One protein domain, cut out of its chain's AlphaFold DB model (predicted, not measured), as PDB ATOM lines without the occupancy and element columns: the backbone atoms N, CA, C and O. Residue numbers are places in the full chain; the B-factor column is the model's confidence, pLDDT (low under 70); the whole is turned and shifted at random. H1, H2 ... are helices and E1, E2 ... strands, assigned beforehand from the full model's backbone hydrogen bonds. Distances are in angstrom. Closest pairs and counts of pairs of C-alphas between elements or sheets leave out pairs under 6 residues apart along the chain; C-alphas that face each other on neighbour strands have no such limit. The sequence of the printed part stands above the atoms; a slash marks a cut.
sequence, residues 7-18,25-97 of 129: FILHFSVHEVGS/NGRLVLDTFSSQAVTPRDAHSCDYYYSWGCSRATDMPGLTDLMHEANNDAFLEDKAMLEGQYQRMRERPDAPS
ATOM      1  N   PHE A   7      28.885  17.653  20.470       87.00
ATOM      2  CA  PHE A   7      29.469  17.274  19.197       87.00
ATOM      3  C   PHE A   7      29.144  15.814  18.952       87.00
ATOM      4  O   PHE A   7      29.583  14.940  19.698       87.00
ATOM      5  N   ILE A   8      28.342  15.567  17.920       90.75
ATOM      6  CA  ILE A   8      28.022  14.220  17.465       90.75
ATOM      7  C   ILE A   8      28.751  14.011  16.149       90.75
ATOM      8  O   ILE A   8      28.478  14.708  15.170       90.75
ATOM      9  N   LEU A   9      29.675  13.058  16.130       92.00
ATOM     10  CA  LEU A   9      30.359  12.647  14.915       92.00
ATOM     11  C   LEU A   9      29.803  11.298  14.484       92.00
ATOM     12  O   LEU A   9      29.891  10.316  15.214       92.00
ATOM     13  N   HIS A  10      29.259  11.261  13.273       94.50
ATOM     14  CA  HIS A  10      29.004  10.019  12.560       94.50
ATOM     15  C   HIS A  10      30.169   9.775  11.607       94.50
ATOM     16  O   HIS A  10      30.483  10.620  10.768       94.50
ATOM     17  N   PHE A  11      30.821   8.630  11.757       90.88
ATOM     18  CA  PHE A  11      31.937   8.222  10.920       90.88
ATOM     19  C   PHE A  11      31.750   6.776  10.476       90.88
ATOM     20  O   PHE A  11      31.489   5.893  11.295       90.88
ATOM     21  N   SER A  12      31.925   6.538   9.177       94.44
ATOM     22  CA  SER A  12      31.832   5.211   8.581       94.44
ATOM     23  C   SER A  12      33.069   4.888   7.745       94.44
ATOM     24  O   SER A  12      33.613   5.736   7.036       94.44
ATOM     25  N   VAL A  13      33.501   3.632   7.820       93.50
ATOM     26  CA  VAL A  13      34.617   3.068   7.058       93.50
ATOM     27  C   VAL A  13      34.064   2.046   6.086       93.50
ATOM     28  O   VAL A  13      33.268   1.183   6.458       93.50
ATOM     29  N   HIS A  14      34.536   2.115   4.850       95.25
ATOM     30  CA  HIS A  14      34.174   1.187   3.792       95.25
ATOM     31  C   HIS A  14      35.439   0.583   3.184       95.25
ATOM     32  O   HIS A  14      36.506   1.200   3.208       95.25
ATOM     33  N   GLU A  15      35.317  -0.613   2.614       95.38
ATOM     34  CA  GLU A  15      36.341  -1.171   1.733       95.38
ATOM     35  C   GLU A  15      36.566  -0.253   0.522       95.38
ATOM     36  O   GLU A  15      35.718   0.570   0.166       95.38
ATOM     37  N   VAL A  16      37.714  -0.412  -0.138       93.38
ATOM     38  CA  VAL A  16      37.996   0.310  -1.383       93.38
ATOM     39  C   VAL A  16      36.991  -0.124  -2.449       93.38
ATOM     40  O   VAL A  16      36.902  -1.301  -2.796       93.38
ATOM     41  N   GLY A  17      36.226   0.843  -2.951       92.06
ATOM     42  CA  GLY A  17      35.320   0.681  -4.081       92.06
ATOM     43  C   GLY A  17      35.965   1.079  -5.412       92.06
ATOM     44  O   GLY A  17      37.167   1.319  -5.496       92.06
ATOM     45  N   SER A  18      35.153   1.183  -6.463       95.62
ATOM     46  CA  SER A  18      35.571   1.732  -7.762       95.62
ATOM     47  C   SER A  18      35.195   3.204  -7.958       95.62
ATOM     48  O   SER A  18      35.605   3.806  -8.949       95.62
ATOM     49  N   ASN A  25      31.107   3.029  -3.204       92.94
ATOM     50  CA  ASN A  25      30.406   1.782  -3.521       92.94
ATOM     51  C   ASN A  25      31.086   0.545  -2.905       92.94
ATOM     52  O   ASN A  25      30.742  -0.585  -3.252       92.94
ATOM     53  N   GLY A  26      32.069   0.751  -2.025       94.56
ATOM     54  CA  GLY A  26      32.687  -0.310  -1.240       94.56
ATOM     55  C   GLY A  26      31.769  -0.824  -0.134       94.56
ATOM     56  O   GLY A  26      30.845  -0.140   0.311       94.56
ATOM     57  N   ARG A  27      32.027  -2.047   0.333       94.88
ATOM     58  CA  ARG A  27      31.270  -2.658   1.430       94.88
ATOM     59  C   ARG A  27      31.516  -1.898   2.736       94.88
ATOM     60  O   ARG A  27      32.661  -1.589   3.055       94.88
ATOM     61  N   LEU A  28      30.457  -1.644   3.502       95.00
ATOM     62  CA  LEU A  28      30.558  -1.068   4.845       95.00
ATOM     63  C   LEU A  28      31.326  -2.018   5.775       95.00
ATOM     64  O   LEU A  28      30.981  -3.196   5.889       95.00
ATOM     65  N   VAL A  29      32.357  -1.491   6.432       94.56
ATOM     66  CA  VAL A  29      33.205  -2.214   7.393       94.56
ATOM     67  C   VAL A  29      32.899  -1.773   8.814       94.56
ATOM     68  O   VAL A  29      32.816  -2.600   9.715       94.56
ATOM     69  N   LEU A  30      32.735  -0.466   9.010       94.31
ATOM     70  CA  LEU A  30      32.567   0.134  10.321       94.31
ATOM     71  C   LEU A  30      31.590   1.293  10.218       94.31
ATOM     72  O   LEU A  30      31.731   2.133   9.338       94.31
ATOM     73  N   ASP A  31      30.634   1.359  11.129       95.69
ATOM     74  CA  ASP A  31      29.709   2.478  11.245       95.69
ATOM     75  C   ASP A  31      29.673   2.905  12.705       95.69
ATOM     76  O   ASP A  31      29.367   2.086  13.571       95.69
ATOM     77  N   THR A  32      30.070   4.142  13.002       94.94
ATOM     78  CA  THR A  32      30.318   4.589  14.378       94.94
ATOM     79  C   THR A  32      29.781   5.970  14.665       94.94
ATOM     80  O   THR A  32      29.716   6.839  13.796       94.94
ATOM     81  N   PHE A  33      29.452   6.167  15.934       94.19
ATOM     82  CA  PHE A  33      28.936   7.409  16.468       94.19
ATOM     83  C   PHE A  33      29.738   7.762  17.708       94.19
ATOM     84  O   PHE A  33      29.829   6.947  18.631       94.19
ATOM     85  N   SER A  34      30.303   8.963  17.740       92.75
ATOM     86  CA  SER A  34      30.813   9.544  18.976       92.75
ATOM     87  C   SER A  34      29.944  10.713  19.410       92.75
ATOM     88  O   SER A  34      29.329  11.398  18.591       92.75
ATOM     89  N   SER A  35      29.866  10.905  20.721       92.81
ATOM     90  CA  SER A  35      29.200  12.036  21.349       92.81
ATOM     91  C   SER A  35      30.144  12.631  22.375       92.81
ATOM     92  O   SER A  35      30.655  11.915  23.232       92.81
ATOM     93  N   GLN A  36      30.333  13.940  22.311       92.69
ATOM     94  CA  GLN A  36      31.079  14.719  23.292       92.69
ATOM     95  C   GLN A  36      30.175  15.848  23.766       92.69
ATOM     96  O   GLN A  36      29.767  16.681  22.959       92.69
ATOM     97  N   ALA A  37      29.823  15.848  25.046       91.69
ATOM     98  CA  ALA A  37      28.919  16.817  25.644       91.69
ATOM     99  C   ALA A  37      29.580  17.473  26.856       91.69
ATOM    100  O   ALA A  37      30.006  16.782  27.782       91.69
ATOM    101  N   VAL A  38      29.639  18.804  26.851       90.12
ATOM    102  CA  VAL A  38      30.252  19.590  27.928       90.12
ATOM    103  C   VAL A  38      29.196  20.450  28.604       90.12
ATOM    104  O   VAL A  38      28.532  21.265  27.957       90.12
ATOM    105  N   THR A  39      29.081  20.299  29.919       90.12
ATOM    106  CA  THR A  39      28.145  21.053  30.753       90.12
ATOM    107  C   THR A  39      28.924  21.847  31.799       90.12
ATOM    108  O   THR A  39      29.640  21.243  32.600       90.12
ATOM    109  N   PRO A  40      28.811  23.186  31.838       90.25
ATOM    110  CA  PRO A  40      29.393  23.976  32.918       90.25
ATOM    111  C   PRO A  40      28.841  23.528  34.274       90.25
ATOM    112  O   PRO A  40      27.628  23.387  34.428       90.25
ATOM    113  N   ARG A  41      29.724  23.320  35.254       91.44
ATOM    114  CA  ARG A  41      29.332  22.988  36.631       91.44
ATOM    115  C   ARG A  41      29.427  24.219  37.527       91.44
ATOM    116  O   ARG A  41      28.488  24.534  38.252       91.44
ATOM    117  N   ASP A  42      30.554  24.917  37.449       92.31
ATOM    118  CA  ASP A  42      30.799  26.195  38.113       92.31
ATOM    119  C   ASP A  42      31.722  27.071  37.245       92.31
ATOM    120  O   ASP A  42      31.999  26.747  36.091       92.31
ATOM    121  N   ALA A  43      32.195  28.200  37.780       90.94
ATOM    122  CA  ALA A  43      33.036  29.147  37.043       90.94
ATOM    123  C   ALA A  43      34.379  28.560  36.562       90.94
ATOM    124  O   ALA A  43      35.046  29.156  35.716       90.94
ATOM    125  N   HIS A  44      34.820  27.446  37.145       94.25
ATOM    126  CA  HIS A  44      36.162  26.891  36.993       94.25
ATOM    127  C   HIS A  44      36.159  25.384  36.708       94.25
ATOM    128  O   HIS A  44      37.229  24.775  36.674       94.25
ATOM    129  N   SER A  45      34.987  24.772  36.521       94.44
ATOM    130  CA  SER A  45      34.868  23.342  36.263       94.44
ATOM    131  C   SER A  45      33.674  23.001  35.367       94.44
ATOM    132  O   SER A  45      32.687  23.737  35.275       94.44
ATOM    133  N   CYS A  46      33.769  21.859  34.691       94.06
ATOM    134  CA  CYS A  46      32.709  21.317  33.853       94.06
ATOM    135  C   CYS A  46      32.559  19.808  34.056       94.06
ATOM    136  O   CYS A  46      33.477  19.123  34.515       94.06
ATOM    137  N   ASP A  47      31.384  19.311  33.695       94.00
ATOM    138  CA  ASP A  47      31.108  17.903  33.475       94.00
ATOM    139  C   ASP A  47      31.281  17.593  31.986       94.00
ATOM    140  O   ASP A  47      30.612  18.191  31.140       94.00
ATOM    141  N   TYR A  48      32.186  16.663  31.669       93.69
ATOM    142  CA  TYR A  48      32.428  16.191  30.308       93.69
ATOM    143  C   TYR A  48      31.910  14.759  30.181       93.69
ATOM    144  O   TYR A  48      32.453  13.831  30.781       93.69
ATOM    145  N   TYR A  49      30.883  14.576  29.356       93.81
ATOM    146  CA  TYR A  49      30.346  13.271  28.986       93.81
ATOM    147  C   TYR A  49      30.825  12.895  27.587       93.81
ATOM    148  O   TYR A  49      30.576  13.625  26.627       93.81
ATOM    149  N   TYR A  50      31.488  11.750  27.458       94.56
ATOM    150  CA  TYR A  50      31.960  11.242  26.175       94.56
ATOM    151  C   TYR A  50      31.501   9.805  25.948       94.56
ATOM    152  O   TYR A  50      31.379   9.009  26.878       94.56
ATOM    153  N   SER A  51      31.238   9.470  24.692       94.12
ATOM    154  CA  SER A  51      30.973   8.103  24.262       94.12
ATOM    155  C   SER A  51      31.440   7.895  22.831       94.12
ATOM    156  O   SER A  51      31.462   8.827  22.024       94.12
ATOM    157  N   TRP A  52      31.823   6.662  22.522       95.00
ATOM    158  CA  TRP A  52      32.100   6.222  21.165       95.00
ATOM    159  C   TRP A  52      31.685   4.765  21.049       95.00
ATOM    160  O   TRP A  52      32.000   3.954  21.917       95.00
ATOM    161  N   GLY A  53      30.924   4.453  20.009       92.56
ATOM    162  CA  GLY A  53      30.460   3.099  19.766       92.56
ATOM    163  C   GLY A  53      30.127   2.872  18.306       92.56
ATOM    164  O   GLY A  53      30.085   3.805  17.496       92.56
ATOM    165  N   CYS A  54      29.877   1.612  17.979       93.81
ATOM    166  CA  CYS A  54      29.518   1.190  16.638       93.81
ATOM    167  C   CYS A  54      28.026   0.862  16.517       93.81
ATOM    168  O   CYS A  54      27.322   0.601  17.496       93.81
ATOM    169  N   SER A  55      27.527   0.892  15.285       93.44
ATOM    170  CA  SER A  55      26.196   0.396  14.968       93.44
ATOM    171  C   SER A  55      26.119  -1.108  15.243       93.44
ATOM    172  O   SER A  55      27.083  -1.842  15.032       93.44
ATOM    173  N   ARG A  56      24.928  -1.606  15.595       91.75
ATOM    174  CA  ARG A  56      24.696  -3.055  15.745       91.75
ATOM    175  C   ARG A  56      25.002  -3.856  14.476       91.75
ATOM    176  O   ARG A  56      25.258  -5.047  14.569       91.75
ATOM    177  N   ALA A  57      24.924  -3.228  13.302       92.94
ATOM    178  CA  ALA A  57      25.170  -3.894  12.025       92.94
ATOM    179  C   ALA A  57      26.662  -4.152  11.770       92.94
ATOM    180  O   ALA A  57      27.001  -5.038  10.991       92.94
ATOM    181  N   THR A  58      27.535  -3.376  12.414       94.38
ATOM    182  CA  THR A  58      28.994  -3.436  12.244       94.38
ATOM    183  C   THR A  58      29.725  -3.824  13.527       94.38
ATOM    184  O   THR A  58      30.952  -3.830  13.544       94.38
ATOM    185  N   ASP A  59      28.990  -4.114  14.602       94.06
ATOM    186  CA  ASP A  59      29.568  -4.568  15.861       94.06
ATOM    187  C   ASP A  59      30.159  -5.971  15.714       94.06
ATOM    188  O   ASP A  59      29.608  -6.851  15.044       94.06
ATOM    189  N   MET A  60      31.311  -6.170  16.339       93.38
ATOM    190  CA  MET A  60      32.071  -7.413  16.314       93.38
ATOM    191  C   MET A  60      32.639  -7.658  17.713       93.38
ATOM    192  O   MET A  60      32.939  -6.693  18.418       93.38
ATOM    193  N   PRO A  61      32.830  -8.922  18.136       95.31
ATOM    194  CA  PRO A  61      33.349  -9.218  19.469       95.31
ATOM    195  C   PRO A  61      34.629  -8.428  19.792       95.31
ATOM    196  O   PRO A  61      35.603  -8.492  19.043       95.31
ATOM    197  N   GLY A  62      34.609  -7.683  20.900       92.69
ATOM    198  CA  GLY A  62      35.725  -6.857  21.381       92.69
ATOM    199  C   GLY A  62      35.847  -5.463  20.750       92.69
ATOM    200  O   GLY A  62      36.641  -4.658  21.228       92.69
ATOM    201  N   LEU A  63      35.064  -5.131  19.718       92.06
ATOM    202  CA  LEU A  63      35.148  -3.829  19.048       92.06
ATOM    203  C   LEU A  63      34.686  -2.678  19.949       92.06
ATOM    204  O   LEU A  63      35.332  -1.636  19.997       92.06
ATOM    205  N   THR A  64      33.580  -2.872  20.669       90.75
ATOM    206  CA  THR A  64      33.045  -1.854  21.584       90.75
ATOM    207  C   THR A  64      34.013  -1.562  22.736       90.75
ATOM    208  O   THR A  64      34.230  -0.395  23.053       90.75
ATOM    209  N   ASP A  65      34.646  -2.591  23.307       93.50
ATOM    210  CA  ASP A  65      35.644  -2.421  24.372       93.50
ATOM    211  C   ASP A  65      36.874  -1.665  23.850       93.50
ATOM    212  O   ASP A  65      37.294  -0.680  24.453       93.50
ATOM    213  N   LEU A  66      37.374  -2.046  22.667       93.69
ATOM    214  CA  LEU A  66      38.478  -1.353  21.999       93.69
ATOM    215  C   LEU A  66      38.164   0.132  21.753       93.69
ATOM    216  O   LEU A  66      39.007   0.994  21.988       93.69
ATOM    217  N   MET A  67      36.955   0.445  21.275       93.50
ATOM    218  CA  MET A  67      36.522   1.829  21.055       93.50
ATOM    219  C   MET A  67      36.415   2.610  22.358       93.50
ATOM    220  O   MET A  67      36.806   3.774  22.403       93.50
ATOM    221  N   HIS A  68      35.888   1.987  23.412       93.38
ATOM    222  CA  HIS A  68      35.785   2.611  24.722       93.38
ATOM    223  C   HIS A  68      37.170   2.958  25.283       93.38
ATOM    224  O   HIS A  68      37.380   4.090  25.711       93.38
ATOM    225  N   GLU A  69      38.116   2.015  25.244       95.88
ATOM    226  CA  GLU A  69      39.495   2.231  25.701       95.88
ATOM    227  C   GLU A  69      40.178   3.350  24.907       95.88
ATOM    228  O   GLU A  69      40.669   4.309  25.501       95.88
ATOM    229  N   ALA A  70      40.104   3.301  23.573       94.06
ATOM    230  CA  ALA A  70      40.680   4.334  22.714       94.06
ATOM    231  C   ALA A  70      40.077   5.727  22.976       94.06
ATOM    232  O   ALA A  70      40.793   6.727  22.985       94.06
ATOM    233  N   ASN A  71      38.762   5.803  23.206       95.19
ATOM    234  CA  ASN A  71      38.089   7.064  23.508       95.19
ATOM    235  C   ASN A  71      38.473   7.606  24.890       95.19
ATOM    236  O   ASN A  71      38.634   8.813  25.056       95.19
ATOM    237  N   ASN A  72      38.629   6.726  25.882       96.69
ATOM    238  CA  ASN A  72      39.081   7.113  27.215       96.69
ATOM    239  C   ASN A  72      40.517   7.657  27.183       96.69
ATOM    240  O   ASN A  72      40.787   8.679  27.810       96.69
ATOM    241  N   ASP A  73      41.418   7.019  26.439       97.56
ATOM    242  CA  ASP A  73      42.801   7.489  26.312       97.56
ATOM    243  C   ASP A  73      42.862   8.875  25.658       97.56
ATOM    244  O   ASP A  73      43.501   9.782  26.198       97.56
ATOM    245  N   ALA A  74      42.115   9.078  24.566       95.12
ATOM    246  CA  ALA A  74      41.991  10.383  23.916       95.12
ATOM    247  C   ALA A  74      41.410  11.448  24.864       95.12
ATOM    248  O   ALA A  74      41.941  12.552  24.968       95.12
ATOM    249  N   PHE A  75      40.367  11.102  25.625       95.81
ATOM    250  CA  PHE A  75      39.786  12.006  26.616       95.81
ATOM    251  C   PHE A  75      40.794  12.416  27.698       95.81
ATOM    252  O   PHE A  75      40.823  13.577  28.112       95.81
ATOM    253  N   LEU A  76      41.613  11.484  28.191       97.50
ATOM    254  CA  LEU A  76      42.609  11.781  29.220       97.50
ATOM    255  C   LEU A  76      43.727  12.692  28.695       97.50
ATOM    256  O   LEU A  76      44.194  13.557  29.443       97.50
ATOM    257  N   GLU A  77      44.119  12.539  27.429       98.06
ATOM    258  CA  GLU A  77      45.048  13.450  26.753       98.06
ATOM    259  C   GLU A  77      44.461  14.867  26.652       98.06
ATOM    260  O   GLU A  77      45.073  15.829  27.132       98.06
ATOM    261  N   ASP A  78      43.239  14.988  26.124       95.75
ATOM    262  CA  ASP A  78      42.538  16.268  25.991       95.75
ATOM    263  C   ASP A  78      42.350  16.947  27.352       95.75
ATOM    264  O   ASP A  78      42.611  18.144  27.506       95.75
ATOM    265  N   LYS A  79      41.957  16.180  28.377       96.50
ATOM    266  CA  LYS A  79      41.810  16.673  29.749       96.50
ATOM    267  C   LYS A  79      43.110  17.286  30.258       96.50
ATOM    268  O   LYS A  79      43.093  18.411  30.759       96.50
ATOM    269  N   ALA A  80      44.225  16.563  30.137       98.31
ATOM    270  CA  ALA A  80      45.520  17.047  30.602       98.31
ATOM    271  C   ALA A  80      45.903  18.358  29.901       98.31
ATOM    272  O   ALA A  80      46.407  19.287  30.543       98.31
ATOM    273  N   MET A  81      45.608  18.464  28.604       97.62
ATOM    274  CA  MET A  81      45.887  19.676  27.851       97.62
ATOM    275  C   MET A  81      45.010  20.858  28.258       97.62
ATOM    276  O   MET A  81      45.537  21.944  28.511       97.62
ATOM    277  N   LEU A  82      43.696  20.661  28.359       95.19
ATOM    278  CA  LEU A  82      42.742  21.713  28.721       95.19
ATOM    279  C   LEU A  82      42.974  22.225  30.146       95.19
ATOM    280  O   LEU A  82      42.991  23.435  30.376       95.19
ATOM    281  N   GLU A  83      43.223  21.329  31.104       97.31
ATOM    282  CA  GLU A  83      43.541  21.715  32.482       97.31
ATOM    283  C   GLU A  83      44.865  22.491  32.551       97.31
ATOM    284  O   GLU A  83      44.953  23.511  33.243       97.31
ATOM    285  N   GLY A  84      45.878  22.070  31.786       97.81
ATOM    286  CA  GLY A  84      47.144  22.790  31.668       97.81
ATOM    287  C   GLY A  84      46.978  24.189  31.067       97.81
ATOM    288  O   GLY A  84      47.514  25.161  31.603       97.81
ATOM    289  N   GLN A  85      46.201  24.323  29.989       95.12
ATOM    290  CA  GLN A  85      45.879  25.621  29.385       95.12
ATOM    291  C   GLN A  85      45.153  26.532  30.381       95.12
ATOM    292  O   GLN A  85      45.554  27.683  30.566       95.12
ATOM    293  N   TYR A  86      44.153  26.003  31.085       95.75
ATOM    294  CA  TYR A  86      43.394  26.750  32.081       95.75
ATOM    295  C   TYR A  86      44.280  27.268  33.223       95.75
ATOM    296  O   TYR A  86      44.187  28.435  33.610       95.75
ATOM    297  N   GLN A  87      45.207  26.444  33.723       97.12
ATOM    298  CA  GLN A  87      46.201  26.885  34.707       97.12
ATOM    299  C   GLN A  87      47.038  28.059  34.179       97.12
ATOM    300  O   GLN A  87      47.189  29.066  34.871       97.12
ATOM    301  N   ARG A  88      47.523  27.987  32.933       95.94
ATOM    302  CA  ARG A  88      48.326  29.062  32.322       95.94
ATOM    303  C   ARG A  88      47.549  30.354  32.113       95.94
ATOM    304  O   ARG A  88      48.120  31.425  32.313       95.94
ATOM    305  N   MET A  89      46.274  30.265  31.746       94.88
ATOM    306  CA  MET A  89      45.392  31.431  31.633       94.88
ATOM    307  C   MET A  89      45.215  32.124  32.986       94.88
ATOM    308  O   MET A  89      45.236  33.349  33.058       94.88
ATOM    309  N   ARG A  90      45.116  31.358  34.080       95.25
ATOM    310  CA  ARG A  90      45.038  31.920  35.438       95.25
ATOM    311  C   ARG A  90      46.348  32.547  35.908       95.25
ATOM    312  O   ARG A  90      46.314  33.558  36.601       95.25
ATOM    313  N   GLU A  91      47.488  31.955  35.556       97.25
ATOM    314  CA  GLU A  91      48.813  32.505  35.879       97.25
ATOM    315  C   GLU A  91      49.098  33.819  35.140       97.25
ATOM    316  O   GLU A  91      49.834  34.666  35.645       97.25
ATOM    317  N   ARG A  92      48.554  33.979  33.928       96.50
ATOM    318  CA  ARG A  92      48.801  35.130  33.052       96.50
ATOM    319  C   ARG A  92      47.494  35.632  32.427       96.50
ATOM    320  O   ARG A  92      47.297  35.440  31.229       96.50
ATOM    321  N   PRO A  93      46.624  36.291  33.213       94.56
ATOM    322  CA  PRO A  93      45.298  36.708  32.751       94.56
ATOM    323  C   PRO A  93      45.339  37.750  31.624       94.56
ATOM    324  O   PRO A  93      44.416  37.807  30.821       94.56
ATOM    325  N   ASP A  94      46.417  38.533  31.535       96.12
ATOM    326  CA  ASP A  94      46.577  39.583  30.520       96.12
ATOM    327  C   ASP A  94      47.290  39.095  29.244       96.12
ATOM    328  O   ASP A  94      47.553  39.882  28.332       96.12
ATOM    329  N   ALA A  95      47.665  37.810  29.173       94.88
ATOM    330  CA  ALA A  95      48.300  37.264  27.980       94.88
ATOM    331  C   ALA A  95      47.287  37.195  26.822       94.88
ATOM    332  O   ALA A  95      46.193  36.658  27.004       94.88
ATOM    333  N   PRO A  96      47.632  37.692  25.622       91.69
ATOM    334  CA  PRO A  96      46.720  37.638  24.490       91.69
ATOM    335  C   PRO A  96      46.575  36.204  23.967       91.69
ATOM    336  O   PRO A  96      47.564  35.477  23.842       91.69
ATOM    337  N   SER A  97      45.355  35.827  23.588       89.81
ATOM    338  CA  SER A  97      45.113  34.661  22.734       89.81
ATOM    339  C   SER A  97      45.513  34.985  21.294       89.81
ATOM    340  O   SER A  97      45.245  36.083  20.803       89.81
TER     341      SER A  97
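What this domain is: This is residues 7 to 18 and 25 to 97 of the 129 residues of the protein "Toluene-4-sulfonate monooxygenase system iron-sulfur subunit TsaM1" of Methylibium sp. T29 (UniProt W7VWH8). A narrow, twisted sheet of three strands makes a long slab, and one long helix, H1, covers one face of it along the E3 side; the other face is bare. Residues 90 to 96, at the far end of H1 and after it, stick out. The printed part has 85 residues, with E1, E2, E3 and H1 in that order along the chain; the sheet's order is E1, E2, E3, antiparallel, and the class is mixed, helices and strands. The whole is only just loose, close to extended, with a radius of gyration of the C-alphas of 17.9 A, and only just elongated, spanning 54 by 27 by 18 A.

How they stand to each other: E1, residues 7 to 14, is an edge strand, antiparallel to E2, residues 28 to 42, at 167 degrees; N 9 and O 34 are within hydrogen-bond range at 3.0 A. E2 and E3, residues 45 to 54, form a hairpin with a tight link, at 169 degrees; N 37 and O 49 are 2.8 A apart, within hydrogen-bond range. The sheet is twisted, its C-alphas up to 4.5 A off the best plane. H1, residues 63 to 91, is on one face of it, making two layers, a helix over a sheet, at a height over the sheet of 9.7 A. It runs along the strands, at 22 degrees to E3 on the local plane. H1 lies over E3, and only just not over E2: 9 of its C-alphas fall on E3 and 2 on E2. H1 and E3 touch, the closest C-alphas being those of Gly 53 and Thr 64, 5.9 A apart; E2 and H1 are near each other. In H1 every O i to N i+4 pair is within hydrogen-bond range.

Where its parts are: E1 begins at C-alpha 7, (29.469, 17.274, 19.197), and is 22.8 A long. E2 measures 43.0 A and E3 30.1 A. H1 measures 42.3 A, from C-alpha 63 at (35.148, -3.829, 19.048) to C-alpha 91 at (48.813, 32.505, 35.879).

The domain as a whole: The C-alphas farthest apart are those of Ser 18 and Glu 91, 55.0 A. Residues 19 to 24 are not printed, and C-alphas 18 and 25 are 6.7 A apart across the cut. The link from E3 to H1 is short. No printed residue is under 70 in pLDDT.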